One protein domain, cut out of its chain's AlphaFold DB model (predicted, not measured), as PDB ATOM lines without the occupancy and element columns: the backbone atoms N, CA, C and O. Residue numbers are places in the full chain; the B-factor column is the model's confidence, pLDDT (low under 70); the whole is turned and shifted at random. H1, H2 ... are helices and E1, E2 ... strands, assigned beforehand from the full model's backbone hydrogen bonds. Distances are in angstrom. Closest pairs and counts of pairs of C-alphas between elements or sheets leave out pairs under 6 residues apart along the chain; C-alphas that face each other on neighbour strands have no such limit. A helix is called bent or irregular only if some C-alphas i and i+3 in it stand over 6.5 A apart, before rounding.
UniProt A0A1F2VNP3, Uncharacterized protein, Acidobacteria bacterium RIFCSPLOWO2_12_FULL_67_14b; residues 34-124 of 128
ATOM      1  N   ASP A  34     213.582 175.759 192.762       95.00
ATOM      2  CA  ASP A  34     212.384 175.163 193.354       95.00
ATOM      3  C   ASP A  34     212.660 174.876 194.837       95.00
ATOM      4  O   ASP A  34     213.567 174.119 195.187       95.00
ATOM      5  N   ILE A  35     211.881 175.491 195.731       94.38
ATOM      6  CA  ILE A  35     212.122 175.412 197.179       94.38
ATOM      7  C   ILE A  35     211.985 173.982 197.699       94.38
ATOM      8  O   ILE A  35     212.758 173.569 198.565       94.38
ATOM      9  N   SER A  36     210.989 173.234 197.225       91.06
ATOM     10  CA  SER A  36     210.718 171.888 197.729       91.06
ATOM     11  C   SER A  36     211.802 170.918 197.277       91.06
ATOM     12  O   SER A  36     212.300 170.138 198.089       91.06
ATOM     13  N   CYS A  37     212.213 170.996 196.011       90.25
ATOM     14  CA  CYS A  37     213.309 170.197 195.488       90.25
ATOM     15  C   CYS A  37     214.625 170.537 196.183       90.25
ATOM     16  O   CYS A  37     215.292 169.617 196.651       90.25
ATOM     17  N   TYR A  38     214.957 171.819 196.344       92.31
ATOM     18  CA  TYR A  38     216.156 172.221 197.077       92.31
ATOM     19  C   TYR A  38     216.154 171.682 198.514       92.31
ATOM     20  O   TYR A  38     217.127 171.067 198.943       92.31
ATOM     21  N   LYS A  39     215.043 171.824 199.250       91.50
ATOM     22  CA  LYS A  39     214.935 171.308 200.626       91.50
ATOM     23  C   LYS A  39     215.098 169.787 200.717       91.50
ATOM     24  O   LYS A  39     215.617 169.300 201.714       91.50
ATOM     25  N   GLN A  40     214.652 169.037 199.709       90.94
ATOM     26  CA  GLN A  40     214.713 167.569 199.707       90.94
ATOM     27  C   GLN A  40     216.026 167.004 199.155       90.94
ATOM     28  O   GLN A  40     216.433 165.910 199.543       90.94
ATOM     29  N   LYS A  41     216.649 167.696 198.201       89.38
ATOM     30  CA  LYS A  41     217.798 167.201 197.426       89.38
ATOM     31  C   LYS A  41     219.105 167.917 197.759       89.38
ATOM     32  O   LYS A  41     220.172 167.406 197.425       89.38
ATOM     33  N   GLY A  42     219.029 169.064 198.428       90.31
ATOM     34  CA  GLY A  42     220.171 169.914 198.736       90.31
ATOM     35  C   GLY A  42     220.826 170.503 197.486       90.31
ATOM     36  O   GLY A  42     220.316 170.380 196.373       90.31
ATOM     37  N   VAL A  43     221.990 171.123 197.676       89.19
ATOM     38  CA  VAL A  43     222.748 171.784 196.598       89.19
ATOM     39  C   VAL A  43     223.115 170.804 195.479       89.19
ATOM     40  O   VAL A  43     222.930 171.104 194.312       89.19
ATOM     41  N   ALA A  44     223.570 169.594 195.813       86.81
ATOM     42  CA  ALA A  44     224.103 168.659 194.819       86.81
ATOM     43  C   ALA A  44     223.096 168.235 193.728       86.81
ATOM     44  O   ALA A  44     223.517 167.833 192.647       86.81
ATOM     45  N   ALA A  45     221.789 168.283 194.008       85.94
ATOM     46  CA  ALA A  45     220.755 167.796 193.090       85.94
ATOM     47  C   ALA A  45     219.485 168.672 193.021       85.94
ATOM     48  O   ALA A  45     218.531 168.315 192.330       85.94
ATOM     49  N   GLY A  46     219.448 169.791 193.746       89.00
ATOM     50  CA  GLY A  46     218.346 170.759 193.760       89.00
ATOM     51  C   GLY A  46     218.723 172.131 193.199       89.00
ATOM     52  O   GLY A  46     217.947 173.071 193.353       89.00
ATOM     53  N   THR A  47     219.903 172.258 192.590       91.06
ATOM     54  CA  THR A  47     220.410 173.487 191.960       91.06
ATOM     55  C   THR A  47     221.121 173.150 190.645       91.06
ATOM     56  O   THR A  47     221.320 171.979 190.307       91.06
ATOM     57  N   GLY A  48     221.524 174.171 189.895       87.62
ATOM     58  CA  GLY A  48     222.311 174.029 188.680       87.62
ATOM     59  C   GLY A  48     221.509 173.612 187.441       87.62
ATOM     60  O   GLY A  48     220.305 173.346 187.486       87.62
ATOM     61  N   ALA A  49     222.206 173.510 186.305       85.38
ATOM     62  CA  ALA A  49     221.597 173.244 185.000       85.38
ATOM     63  C   ALA A  49     220.849 171.901 184.961       85.38
ATOM     64  O   ALA A  49     219.779 171.797 184.363       85.38
ATOM     65  N   ALA A  50     221.370 170.891 185.666       82.31
ATOM     66  CA  ALA A  50     220.756 169.569 185.765       82.31
ATOM     67  C   ALA A  50     219.374 169.583 186.448       82.31
ATOM     68  O   ALA A  50     218.602 168.638 186.295       82.31
ATOM     69  N   HIS A  51     219.045 170.641 187.196       81.62
ATOM     70  CA  HIS A  51     217.793 170.742 187.938       81.62
ATOM     71  C   HIS A  51     216.693 171.537 187.206       81.62
ATOM     72  O   HIS A  51     215.526 171.474 187.598       81.62
ATOM     73  N   VAL A  52     217.018 172.244 186.120       88.62
ATOM     74  CA  VAL A  52     216.119 173.231 185.491       88.62
ATOM     75  C   VAL A  52     214.806 172.625 184.997       88.62
ATOM     76  O   VAL A  52     213.734 173.139 185.321       88.62
ATOM     77  N   ASP A  53     214.859 171.533 184.236       88.25
ATOM     78  CA  ASP A  53     213.654 170.960 183.620       88.25
ATOM     79  C   ASP A  53     212.725 170.322 184.659       88.25
ATOM     80  O   ASP A  53     211.504 170.491 184.606       88.25
ATOM     81  N   CYS A  54     213.306 169.666 185.667       86.44
ATOM     82  CA  CYS A  54     212.562 169.119 186.798       86.44
ATOM     83  C   CYS A  54     211.867 170.233 187.596       86.44
ATOM     84  O   CYS A  54     210.673 170.141 187.884       86.44
ATOM     85  N   ALA A  55     212.587 171.319 187.893       87.38
ATOM     86  CA  ALA A  55     212.041 172.471 188.601       87.38
ATOM     87  C   ALA A  55     210.910 173.156 187.817       87.38
ATOM     88  O   ALA A  55     209.857 173.454 188.381       87.38
ATOM     89  N   ARG A  56     211.074 173.359 186.502       88.69
ATOM     90  CA  ARG A  56     210.026 173.943 185.644       88.69
ATOM     91  C   ARG A  56     208.741 173.125 185.679       88.69
ATOM     92  O   ARG A  56     207.666 173.691 185.870       88.69
ATOM     93  N   MET A  57     208.854 171.807 185.554       89.62
ATOM     94  CA  MET A  57     207.714 170.896 185.642       89.62
ATOM     95  C   MET A  57     207.021 170.995 187.011       89.62
ATOM     96  O   MET A  57     205.804 171.153 187.074       89.62
ATOM     97  N   CYS A  58     207.772 170.993 188.117       88.25
ATOM     98  CA  CYS A  58     207.203 171.136 189.462       88.25
ATOM     99  C   CYS A  58     206.452 172.465 189.656       88.25
ATOM    100  O   CYS A  58     205.354 172.478 190.220       88.25
ATOM    101  N   VAL A  59     206.985 173.578 189.153       87.25
ATOM    102  CA  VAL A  59     206.313 174.884 189.226       87.25
ATOM    103  C   VAL A  59     205.036 174.902 188.383       87.25
ATOM    104  O   VAL A  59     203.988 175.353 188.852       87.25
ATOM    105  N   LEU A  60     205.096 174.392 187.150       85.19
ATOM    106  CA  LEU A  60     203.980 174.442 186.204       85.19
ATOM    107  C   LEU A  60     202.834 173.494 186.579       85.19
ATOM    108  O   LEU A  60     201.662 173.883 186.482       85.19
ATOM    109  N   GLU A  61     203.170 172.284 187.020       86.88
ATOM    110  CA  GLU A  61     202.218 171.186 187.213       86.88
ATOM    111  C   GLU A  61     201.840 170.972 188.678       86.88
ATOM    112  O   GLU A  61     200.688 170.664 188.974       86.88
ATOM    113  N   LYS A  62     202.783 171.162 189.609       86.88
ATOM    114  CA  LYS A  62     202.583 170.881 191.043       86.88
ATOM    115  C   LYS A  62     202.393 172.139 191.888       86.88
ATOM    116  O   LYS A  62     202.211 172.036 193.098       86.88
ATOM    117  N   GLY A  63     202.440 173.323 191.270       84.88
ATOM    118  CA  GLY A  63     202.298 174.603 191.966       84.88
ATOM    119  C   GLY A  63     203.428 174.870 192.959       84.88
ATOM    120  O   GLY A  63     203.214 175.541 193.971       84.88
ATOM    121  N   ALA A  64     204.616 174.315 192.702       89.94
ATOM    122  CA  ALA A  64     205.762 174.490 193.576       89.94
ATOM    123  C   ALA A  64     206.175 175.967 193.684       89.94
ATOM    124  O   ALA A  64     206.012 176.763 192.755       89.94
ATOM    125  N   ALA A  65     206.697 176.342 194.852       94.56
ATOM    126  CA  ALA A  65     207.146 177.701 195.111       94.56
ATOM    127  C   ALA A  65     208.583 177.901 194.618       94.56
ATOM    128  O   ALA A  65     209.460 177.085 194.908       94.56
ATOM    129  N   LEU A  66     208.828 179.029 193.948       96.75
ATOM    130  CA  LEU A  66     210.178 179.472 193.619       96.75
ATOM    131  C   LEU A  66     210.777 180.326 194.733       96.75
ATOM    132  O   LEU A  66     210.076 181.076 195.421       96.75
ATOM    133  N   GLY A  67     212.091 180.222 194.878       96.62
ATOM    134  CA  GLY A  67     212.884 181.018 195.798       96.62
ATOM    135  C   GLY A  67     214.205 181.462 195.187       96.62
ATOM    136  O   GLY A  67     214.601 180.967 194.135       96.62
ATOM    137  N   ILE A  68     214.880 182.381 195.871       97.62
ATOM    138  CA  ILE A  68     216.299 182.661 195.661       97.62
ATOM    139  C   ILE A  68     217.101 181.986 196.770       97.62
ATOM    140  O   ILE A  68     216.865 182.234 197.955       97.62
ATOM    141  N   LEU A  69     218.034 181.123 196.384       96.88
ATOM    142  CA  LEU A  69     219.099 180.650 197.254       96.88
ATOM    143  C   LEU A  69     220.244 181.657 197.150       96.88
ATOM    144  O   LEU A  69     220.975 181.640 196.161       96.88
ATOM    145  N   SER A  70     220.337 182.582 198.107       96.56
ATOM    146  CA  SER A  70     221.335 183.649 198.055       96.56
ATOM    147  C   SER A  70     222.736 183.155 198.411       96.56
ATOM    148  O   SER A  70     222.908 182.170 199.137       96.56
ATOM    149  N   ASP A  71     223.733 183.897 197.939       94.19
ATOM    150  CA  ASP A  71     225.151 183.712 198.237       94.19
ATOM    151  C   ASP A  71     225.468 184.132 199.693       94.19
ATOM    152  O   ASP A  71     226.192 185.093 199.937       94.19
ATOM    153  N   GLY A  72     224.911 183.419 200.679       90.62
ATOM    154  CA  GLY A  72     225.280 183.539 202.098       90.62
ATOM    155  C   GLY A  72     224.157 183.936 203.057       90.62
ATOM    156  O   GLY A  72     224.241 183.614 204.238       90.62
ATOM    157  N   ASP A  73     223.078 184.553 202.576       93.12
ATOM    158  CA  ASP A  73     221.918 184.892 203.418       93.12
ATOM    159  C   ASP A  73     220.882 183.761 203.468       93.12
ATOM    160  O   ASP A  73     219.970 183.791 204.290       93.12
ATOM    161  N   GLY A  74     221.015 182.739 202.620       93.94
ATOM    162  CA  GLY A  74     220.169 181.549 202.626       93.94
ATOM    163  C   GLY A  74     218.991 181.625 201.655       93.94
ATOM    164  O   GLY A  74     219.044 182.289 200.624       93.94
ATOM    165  N   LEU A  75     217.931 180.870 201.949       95.81
ATOM    166  CA  LEU A  75     216.805 180.677 201.034       95.81
ATOM    167  C   LEU A  75     215.646 181.625 201.350       95.81
ATOM    168  O   LEU A  75     215.106 181.594 202.456       95.81
ATOM    169  N   PHE A  76     215.199 182.374 200.344       97.00
ATOM    170  CA  PHE A  76     214.012 183.221 200.422       97.00
ATOM    171  C   PHE A  76     212.978 182.784 199.401       97.00
ATOM    172  O   PHE A  76     213.283 182.623 198.222       97.00
ATOM    173  N   ARG A  77     211.723 182.664 199.824       96.62
ATOM    174  CA  ARG A  77     210.599 182.450 198.918       96.62
ATOM    175  C   ARG A  77     210.285 183.720 198.138       96.62
ATOM    176  O   ARG A  77     210.135 184.781 198.734       96.62
ATOM    177  N   ILE A  78     210.098 183.610 196.824       97.50
ATOM    178  CA  ILE A  78     209.625 184.737 196.020       97.50
ATOM    179  C   ILE A  78     208.167 185.046 196.376       97.50
ATOM    180  O   ILE A  78     207.306 184.162 196.394       97.50
ATOM    181  N   TRP A  79     207.899 186.318 196.648       95.38
ATOM    182  CA  TRP A  79     206.596 186.847 197.027       95.38
ATOM    183  C   TRP A  79     206.212 188.054 196.162       95.38
ATOM    184  O   TRP A  79     206.960 188.483 195.281       95.38
ATOM    185  N   GLY A  80     205.014 188.586 196.403       94.06
ATOM    186  CA  GLY A  80     204.514 189.778 195.733       94.06
ATOM    187  C   GLY A  80     204.077 189.520 194.286       94.06
ATOM    188  O   GLY A  80     203.745 188.390 193.914       94.06
ATOM    189  N   PRO A  81     204.042 190.566 193.441       96.44
ATOM    190  CA  PRO A  81     203.594 190.460 192.052       96.44
ATOM    191  C   PRO A  81     204.379 189.443 191.214       96.44
ATOM    192  O   PRO A  81     203.815 188.857 190.292       96.44
ATOM    193  N   ALA A  82     205.654 189.206 191.535       96.56
ATOM    194  CA  ALA A  82     206.501 188.236 190.842       96.56
ATOM    195  C   ALA A  82     206.068 186.773 191.055       96.56
ATOM    196  O   ALA A  82     206.405 185.917 190.239       96.56
ATOM    197  N   ALA A  83     205.309 186.490 192.119       95.44
ATOM    198  CA  ALA A  83     204.785 185.158 192.414       95.44
ATOM    199  C   ALA A  83     203.465 184.829 191.694       95.44
ATOM    200  O   ALA A  83     202.978 183.699 191.768       95.44
ATOM    201  N   ARG A  84     202.865 185.805 191.001       93.69
ATOM    202  CA  ARG A  84     201.619 185.618 190.246       93.69
ATOM    203  C   ARG A  84     201.841 184.753 189.010       93.69
ATOM    204  O   ARG A  84     202.976 184.535 188.590       93.69
ATOM    205  N   ASP A  85     200.743 184.260 188.440       93.69
ATOM    206  CA  ASP A  85     200.729 183.533 187.165       93.69
ATOM    207  C   ASP A  85     201.748 182.388 187.127       93.69
ATOM    208  O   ASP A  85     202.510 182.227 186.176       93.69
ATOM    209  N   LYS A  86     201.806 181.623 188.226       92.31
ATOM    210  CA  LYS A  86     202.779 180.541 188.431       92.31
ATOM    211  C   LYS A  86     204.227 181.002 188.227       92.31
ATOM    212  O   LYS A  86     205.033 180.284 187.647       92.31
ATOM    213  N   PHE A  87     204.569 182.201 188.689       95.62
ATOM    214  CA  PHE A  87     205.902 182.786 188.559       95.62
ATOM    215  C   PHE A  87     206.363 183.014 187.107       95.62
ATOM    216  O   PHE A  87     207.559 182.929 186.834       95.62
ATOM    217  N   LEU A  88     205.461 183.324 186.166       94.25
ATOM    218  CA  LEU A  88     205.784 183.476 184.734       94.25
ATOM    219  C   LEU A  88     207.016 184.365 184.458       94.25
ATOM    220  O   LEU A  88     207.803 184.081 183.560       94.25
ATOM    221  N   LYS A  89     207.219 185.422 185.256       95.06
ATOM    222  CA  LYS A  89     208.362 186.348 185.127       95.06
ATOM    223  C   LYS A  89     209.678 185.820 185.707       95.06
ATOM    224  O   LYS A  89     210.732 186.363 185.397       95.06
ATOM    225  N   VAL A  90     209.621 184.803 186.561       96.69
ATOM    226  CA  VAL A  90     210.774 184.244 187.285       96.69
ATOM    227  C   VAL A  90     211.204 182.904 186.686       96.69
ATOM    228  O   VAL A  90     212.394 182.615 186.651       96.69
ATOM    229  N   GLN A  91     210.266 182.125 186.133       94.06
ATOM    230  CA  GLN A  91     210.530 180.836 185.479       94.06
ATOM    231  C   GLN A  91     211.703 180.833 184.478       94.06
ATOM    232  O   GLN A  91     212.467 179.863 184.485       94.06
ATOM    233  N   PRO A  92     211.908 181.873 183.636       93.38
ATOM    234  CA  PRO A  92     213.034 181.894 182.705       93.38
ATOM    235  C   PRO A  92     214.395 181.796 183.396       93.38
ATOM    236  O   PRO A  92     215.338 181.301 182.791       93.38
ATOM    237  N   TYR A  93     214.477 182.223 184.657       95.31
ATOM    238  CA  TYR A  93     215.700 182.289 185.447       95.31
ATOM    239  C   TYR A  93     215.925 181.069 186.341       95.31
ATOM    240  O   TYR A  93     216.924 181.043 187.048       95.31
ATOM    241  N   ILE A  94     215.031 180.073 186.339       94.19
ATOM    242  CA  ILE A  94     215.211 178.842 187.125       94.19
ATOM    243  C   ILE A  94     216.570 178.214 186.803       94.19
ATOM    244  O   ILE A  94     216.932 178.074 185.634       94.19
ATOM    245  N   GLY A  95     217.303 177.857 187.856       92.12
ATOM    246  CA  GLY A  95     218.661 177.335 187.812       92.12
ATOM    247  C   GLY A  95     219.726 178.376 187.480       92.12
ATOM    248  O   GLY A  95     220.900 178.059 187.562       92.12
ATOM    249  N   GLN A  96     219.382 179.611 187.115       93.44
ATOM    250  CA  GLN A  96     220.372 180.638 186.798       93.44
ATOM    251  C   GLN A  96     220.756 181.433 188.039       93.44
ATOM    252  O   GLN A  96     219.907 181.784 188.865       93.44
ATOM    253  N   THR A  97     222.030 181.818 188.107       95.38
ATOM    254  CA  THR A  97     222.477 182.847 189.044       95.38
ATOM    255  C   THR A  97     222.005 184.217 188.574       95.38
ATOM    256  O   THR A  97     222.332 184.677 187.473       95.38
ATOM    257  N   VAL A  98     221.270 184.903 189.438       97.25
ATOM    258  CA  VAL A  98     220.666 186.208 189.196       97.25
ATOM    259  C   VAL A  98     221.109 187.228 190.234       97.25
ATOM    260  O   VAL A  98     221.518 186.887 191.340       97.25
ATOM    261  N   VAL A  99     220.966 188.497 189.871       98.00
ATOM    262  CA  VAL A  99     220.914 189.617 190.809       98.00
ATOM    263  C   VAL A  99     219.467 190.085 190.865       98.00
ATOM    264  O   VAL A  99     218.876 190.400 189.825       98.00
ATOM    265  N   ILE A 100     218.898 190.124 192.067       98.19
ATOM    266  CA  ILE A 100     217.537 190.607 192.308       98.19
ATOM    267  C   ILE A 100     217.545 191.802 193.251       98.19
ATOM    268  O   ILE A 100     218.404 191.910 194.126       98.19
ATOM    269  N   THR A 101     216.550 192.671 193.110       98.38
ATOM    270  CA  THR A 101     216.280 193.735 194.084       98.38
ATOM    271  C   THR A 101     214.867 193.617 194.631       98.38
ATOM    272  O   THR A 101     213.961 193.128 193.946       98.38
ATOM    273  N   GLY A 102     214.675 194.067 195.867       98.00
ATOM    274  CA  GLY A 102     213.386 194.011 196.544       98.00
ATOM    275  C   GLY A 102     213.507 194.213 198.045       98.00
ATOM    276  O   GLY A 102     214.453 194.842 198.513       98.00
ATOM    277  N   THR A 103     212.542 193.691 198.791       97.62
ATOM    278  CA  THR A 103     212.509 193.776 200.258       97.62
ATOM    279  C   THR A 103     212.192 192.417 200.854       97.62
ATOM    280  O   THR A 103     211.321 191.712 200.339       97.62
ATOM    281  N   GLU A 104     212.826 192.076 201.971       95.75
ATOM    282  CA  GLU A 104     212.378 190.954 202.789       95.75
ATOM    283  C   GLU A 104     211.009 191.277 203.401       95.75
ATOM    284  O   GLU A 104     210.741 192.402 203.826       95.75
ATOM    285  N   VAL A 105     210.133 190.281 203.406       94.06
ATOM    286  CA  VAL A 105     208.764 190.353 203.908       94.06
ATOM    287  C   VAL A 105     208.731 189.615 205.232       94.06
ATOM    288  O   VAL A 105     208.964 188.409 205.286       94.06
ATOM    289  N   ILE A 106     208.427 190.354 206.290       90.69
ATOM    290  CA  ILE A 106     208.435 189.874 207.665       90.69
ATOM    291  C   ILE A 106     206.984 189.820 208.129       90.69
ATOM    292  O   ILE A 106     206.349 190.851 208.360       90.69
ATOM    293  N   LEU A 107     206.449 188.609 208.239       86.94
ATOM    294  CA  LEU A 107     205.104 188.370 208.747       86.94
ATOM    295  C   LEU A 107     205.174 188.191 210.262       86.94
ATOM    296  O   LEU A 107     205.905 187.330 210.748       86.94
ATOM    297  N   SER A 108     204.394 188.972 211.012       81.62
ATOM    298  CA  SER A 108     204.441 188.991 212.484       81.62
ATOM    299  C   SER A 108     204.125 187.653 213.162       81.62
ATOM    300  O   SER A 108     204.321 187.528 214.363       81.62
ATOM    301  N   ASN A 109     203.611 186.673 212.423       80.31
ATOM    302  CA  ASN A 109     203.247 185.353 212.923       80.31
ATOM    303  C   ASN A 109     203.821 184.197 212.080       80.31
ATOM    304  O   ASN A 109     203.363 183.066 212.219       80.31
ATOM    305  N   ASN A 110     204.789 184.461 211.195       74.62
ATOM    306  CA  ASN A 110     205.448 183.422 210.405       74.62
ATOM    307  C   ASN A 110     206.956 183.681 210.342       74.62
ATOM    308  O   ASN A 110     207.429 184.492 209.547       74.62
ATOM    309  N   TYR A 111     207.684 182.963 211.196       67.06
ATOM    310  CA  TYR A 111     209.133 183.084 211.357       67.06
ATOM    311  C   TYR A 111     209.918 182.021 210.570       67.06
ATOM    312  O   TYR A 111     211.130 182.147 210.417       67.06
ATOM    313  N   ASP A 112     209.237 181.004 210.031       73.38
ATOM    314  CA  ASP A 112     209.883 179.849 209.392       73.38
ATOM    315  C   ASP A 112     210.120 180.050 207.889       73.38
ATOM    316  O   ASP A 112     210.899 179.325 207.261       73.38
ATOM    317  N   VAL A 113     209.424 181.013 207.277       82.56
ATOM    318  CA  VAL A 113     209.499 181.271 205.836       82.56
ATOM    319  C   VAL A 113     209.963 182.691 205.573       82.56
ATOM    320  O   VAL A 113     209.168 183.629 205.500       82.56
ATOM    321  N   ARG A 114     211.262 182.828 205.313       93.06
ATOM    322  CA  ARG A 114     211.814 184.061 204.753       93.06
ATOM    323  C   ARG A 114     211.244 184.281 203.363       93.06
ATOM    324  O   ARG A 114     211.301 183.393 202.509       93.06
ATOM    325  N   SER A 115     210.662 185.449 203.148       95.12
ATOM    326  CA  SER A 115     209.977 185.802 201.907       95.12
ATOM    327  C   SER A 115     210.572 187.083 201.341       95.12
ATOM    328  O   SER A 115     210.974 187.961 202.094       95.12
ATOM    329  N   PHE A 116     210.640 187.200 200.020       97.38
ATOM    330  CA  PHE A 116     211.247 188.335 199.337       97.38
ATOM    331  C   PHE A 116     210.293 188.885 198.278       97.38
ATOM    332  O   PHE A 116     209.926 188.185 197.332       97.38
ATOM    333  N   ASP A 117     209.878 190.138 198.449       97.19
ATOM    334  CA  ASP A 117     209.042 190.874 197.498       97.19
ATOM    335  C   ASP A 117     209.914 191.318 196.315       97.19
ATOM    336  O   ASP A 117     210.569 192.365 196.360       97.19
ATOM    337  N   LEU A 118     209.994 190.466 195.289       98.25
ATOM    338  CA  LEU A 118     210.899 190.643 194.156       98.25
ATOM    339  C   LEU A 118     210.413 191.769 193.238       98.25
ATOM    340  O   LEU A 118     209.326 191.695 192.666       98.25
ATOM    341  N   GLN A 119     211.264 192.781 193.058       97.81
ATOM    342  CA  GLN A 119     210.995 193.950 192.215       97.81
ATOM    343  C   GLN A 119     211.721 193.864 190.874       97.81
ATOM    344  O   GLN A 119     211.123 194.102 189.825       97.81
ATOM    345  N   THR A 120     213.008 193.503 190.887       97.81
ATOM    346  CA  THR A 120     213.788 193.304 189.659       97.81
ATOM    347  C   THR A 120     214.572 192.003 189.704       97.81
ATOM    348  O   THR A 120     214.915 191.516 190.778       97.81
ATOM    349  N   ILE A 121     214.841 191.442 188.526       98.00
ATOM    350  CA  ILE A 121     215.632 190.228 188.333       98.00
ATOM    351  C   ILE A 121     216.452 190.361 187.055       98.00
ATOM    352  O   ILE A 121     215.942 190.815 186.028       98.00
ATOM    353  N   LYS A 122     217.734 190.002 187.126       97.06
ATOM    354  CA  LYS A 122     218.655 189.984 185.985       97.06
ATOM    355  C   LYS A 122     219.581 188.781 186.094       97.06
ATOM    356  O   LYS A 122     220.162 188.566 187.153       97.06
ATOM    357  N   ALA A 123     219.763 188.042 185.003       94.19
ATOM    358  CA  ALA A 123     220.780 186.996 184.938       94.19
ATOM    359  C   ALA A 123     222.183 187.602 185.080       94.19
ATOM    360  O   ALA A 123     222.480 188.667 184.526       94.19
ATOM    361  N   THR A 124     223.052 186.919 185.817       89.12
ATOM    362  CA  THR A 124     224.481 187.236 185.834       89.12
ATOM    363  C   THR A 124     225.167 186.569 184.648       89.12
ATOM    364  O   THR A 124     224.766 185.499 184.206       89.12
TER     365      THR A 124
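What this domain is: This is residues 34 to 124 of the 128 residues of an uncharacterized protein of Acidobacteria bacterium RIFCSPLOWO2_12_FULL_67_14b (UniProt A0A1F2VNP3). A single strongly twisted sheet is made of two hairpins, a short one of E1 and E2 and a long, bent one of E3 and E4, joined where E2 runs beside E4. H1, H2 and H3 gather at the E1 edge of the sheet, with H1 over E1, while the short H4 follows directly on E2 and packs on E4. The printed part has 91 residues, with four named helices and four named strands in the order H1 H2 H3 E1 E2 H4 E3 E4. The sheet runs E1 E2 E4 E3 and is mixed, and the class is mixed, helices and strands. The whole is compact, with a radius of gyration of the C-alphas of 12.3 A and spans of 35 by 26 by 24 A.

How they stand to each other: Inner strand E4, residues 110 to 123, and edge strand E3, residues 97 to 107, form an antiparallel hairpin, with N 105 and O 115 2.8 A apart, within hydrogen-bond range. E3 bends by 72 degrees at residue 101 and E4 by 78 degrees at residue 120. E2, residues 74 to 79, is parallel to E4, with N 77 and O 114 at 2.8 A. E1, residues 66 to 70, is an edge strand and forms an antiparallel hairpin with E2, with N 68 and O 76 at 2.9 A. E2 pairs with E1 over residues 74 to 77 and with E4 over 77 to 79. H1, residues 35 to 41, is on the sheet over E1 at a height of 9.9 A, slantwise to the strands; the closest C-alphas, of Ile 35 and Leu 66, are 5.7 A apart. H2, residues 43 to 46, and H1 touch only at the corner, closest at the C-alphas of Tyr 38 and Gly 46, 4.2 A. H3, residues 49 to 62, is close but not clearly touching H1, at a steep tilt of 53 degrees, opposite ways; C-alphas 37 and 55 are closest, 7.4 A. H4, residues 80 to 83, is on the sheet and only just over E4, with 3 of its 4 C-alphas. Every O i to N i+4 pair is within range in H1 and 8 of 10 in H3; H2 and H4 are too short for one.

Where its parts are: H1 begins at C-alpha 35, (212.122, 175.412, 197.179). H3 is 20.1 A long and irregular: C-alphas 50 and 53 are 7.5 A apart. E3 is 26.8 A long, and E4, 29.9 A, ends at C-alpha 123, (220.780, 186.996, 184.938).

The domain as a whole: C-alphas 50 and 108 are farthest apart, 36.8 A. The printed part has no cut. The link from H4 to E3 is long, residues 84 to 96. Mean pLDDT of the printed part is 91.7; residue 111 is under 70.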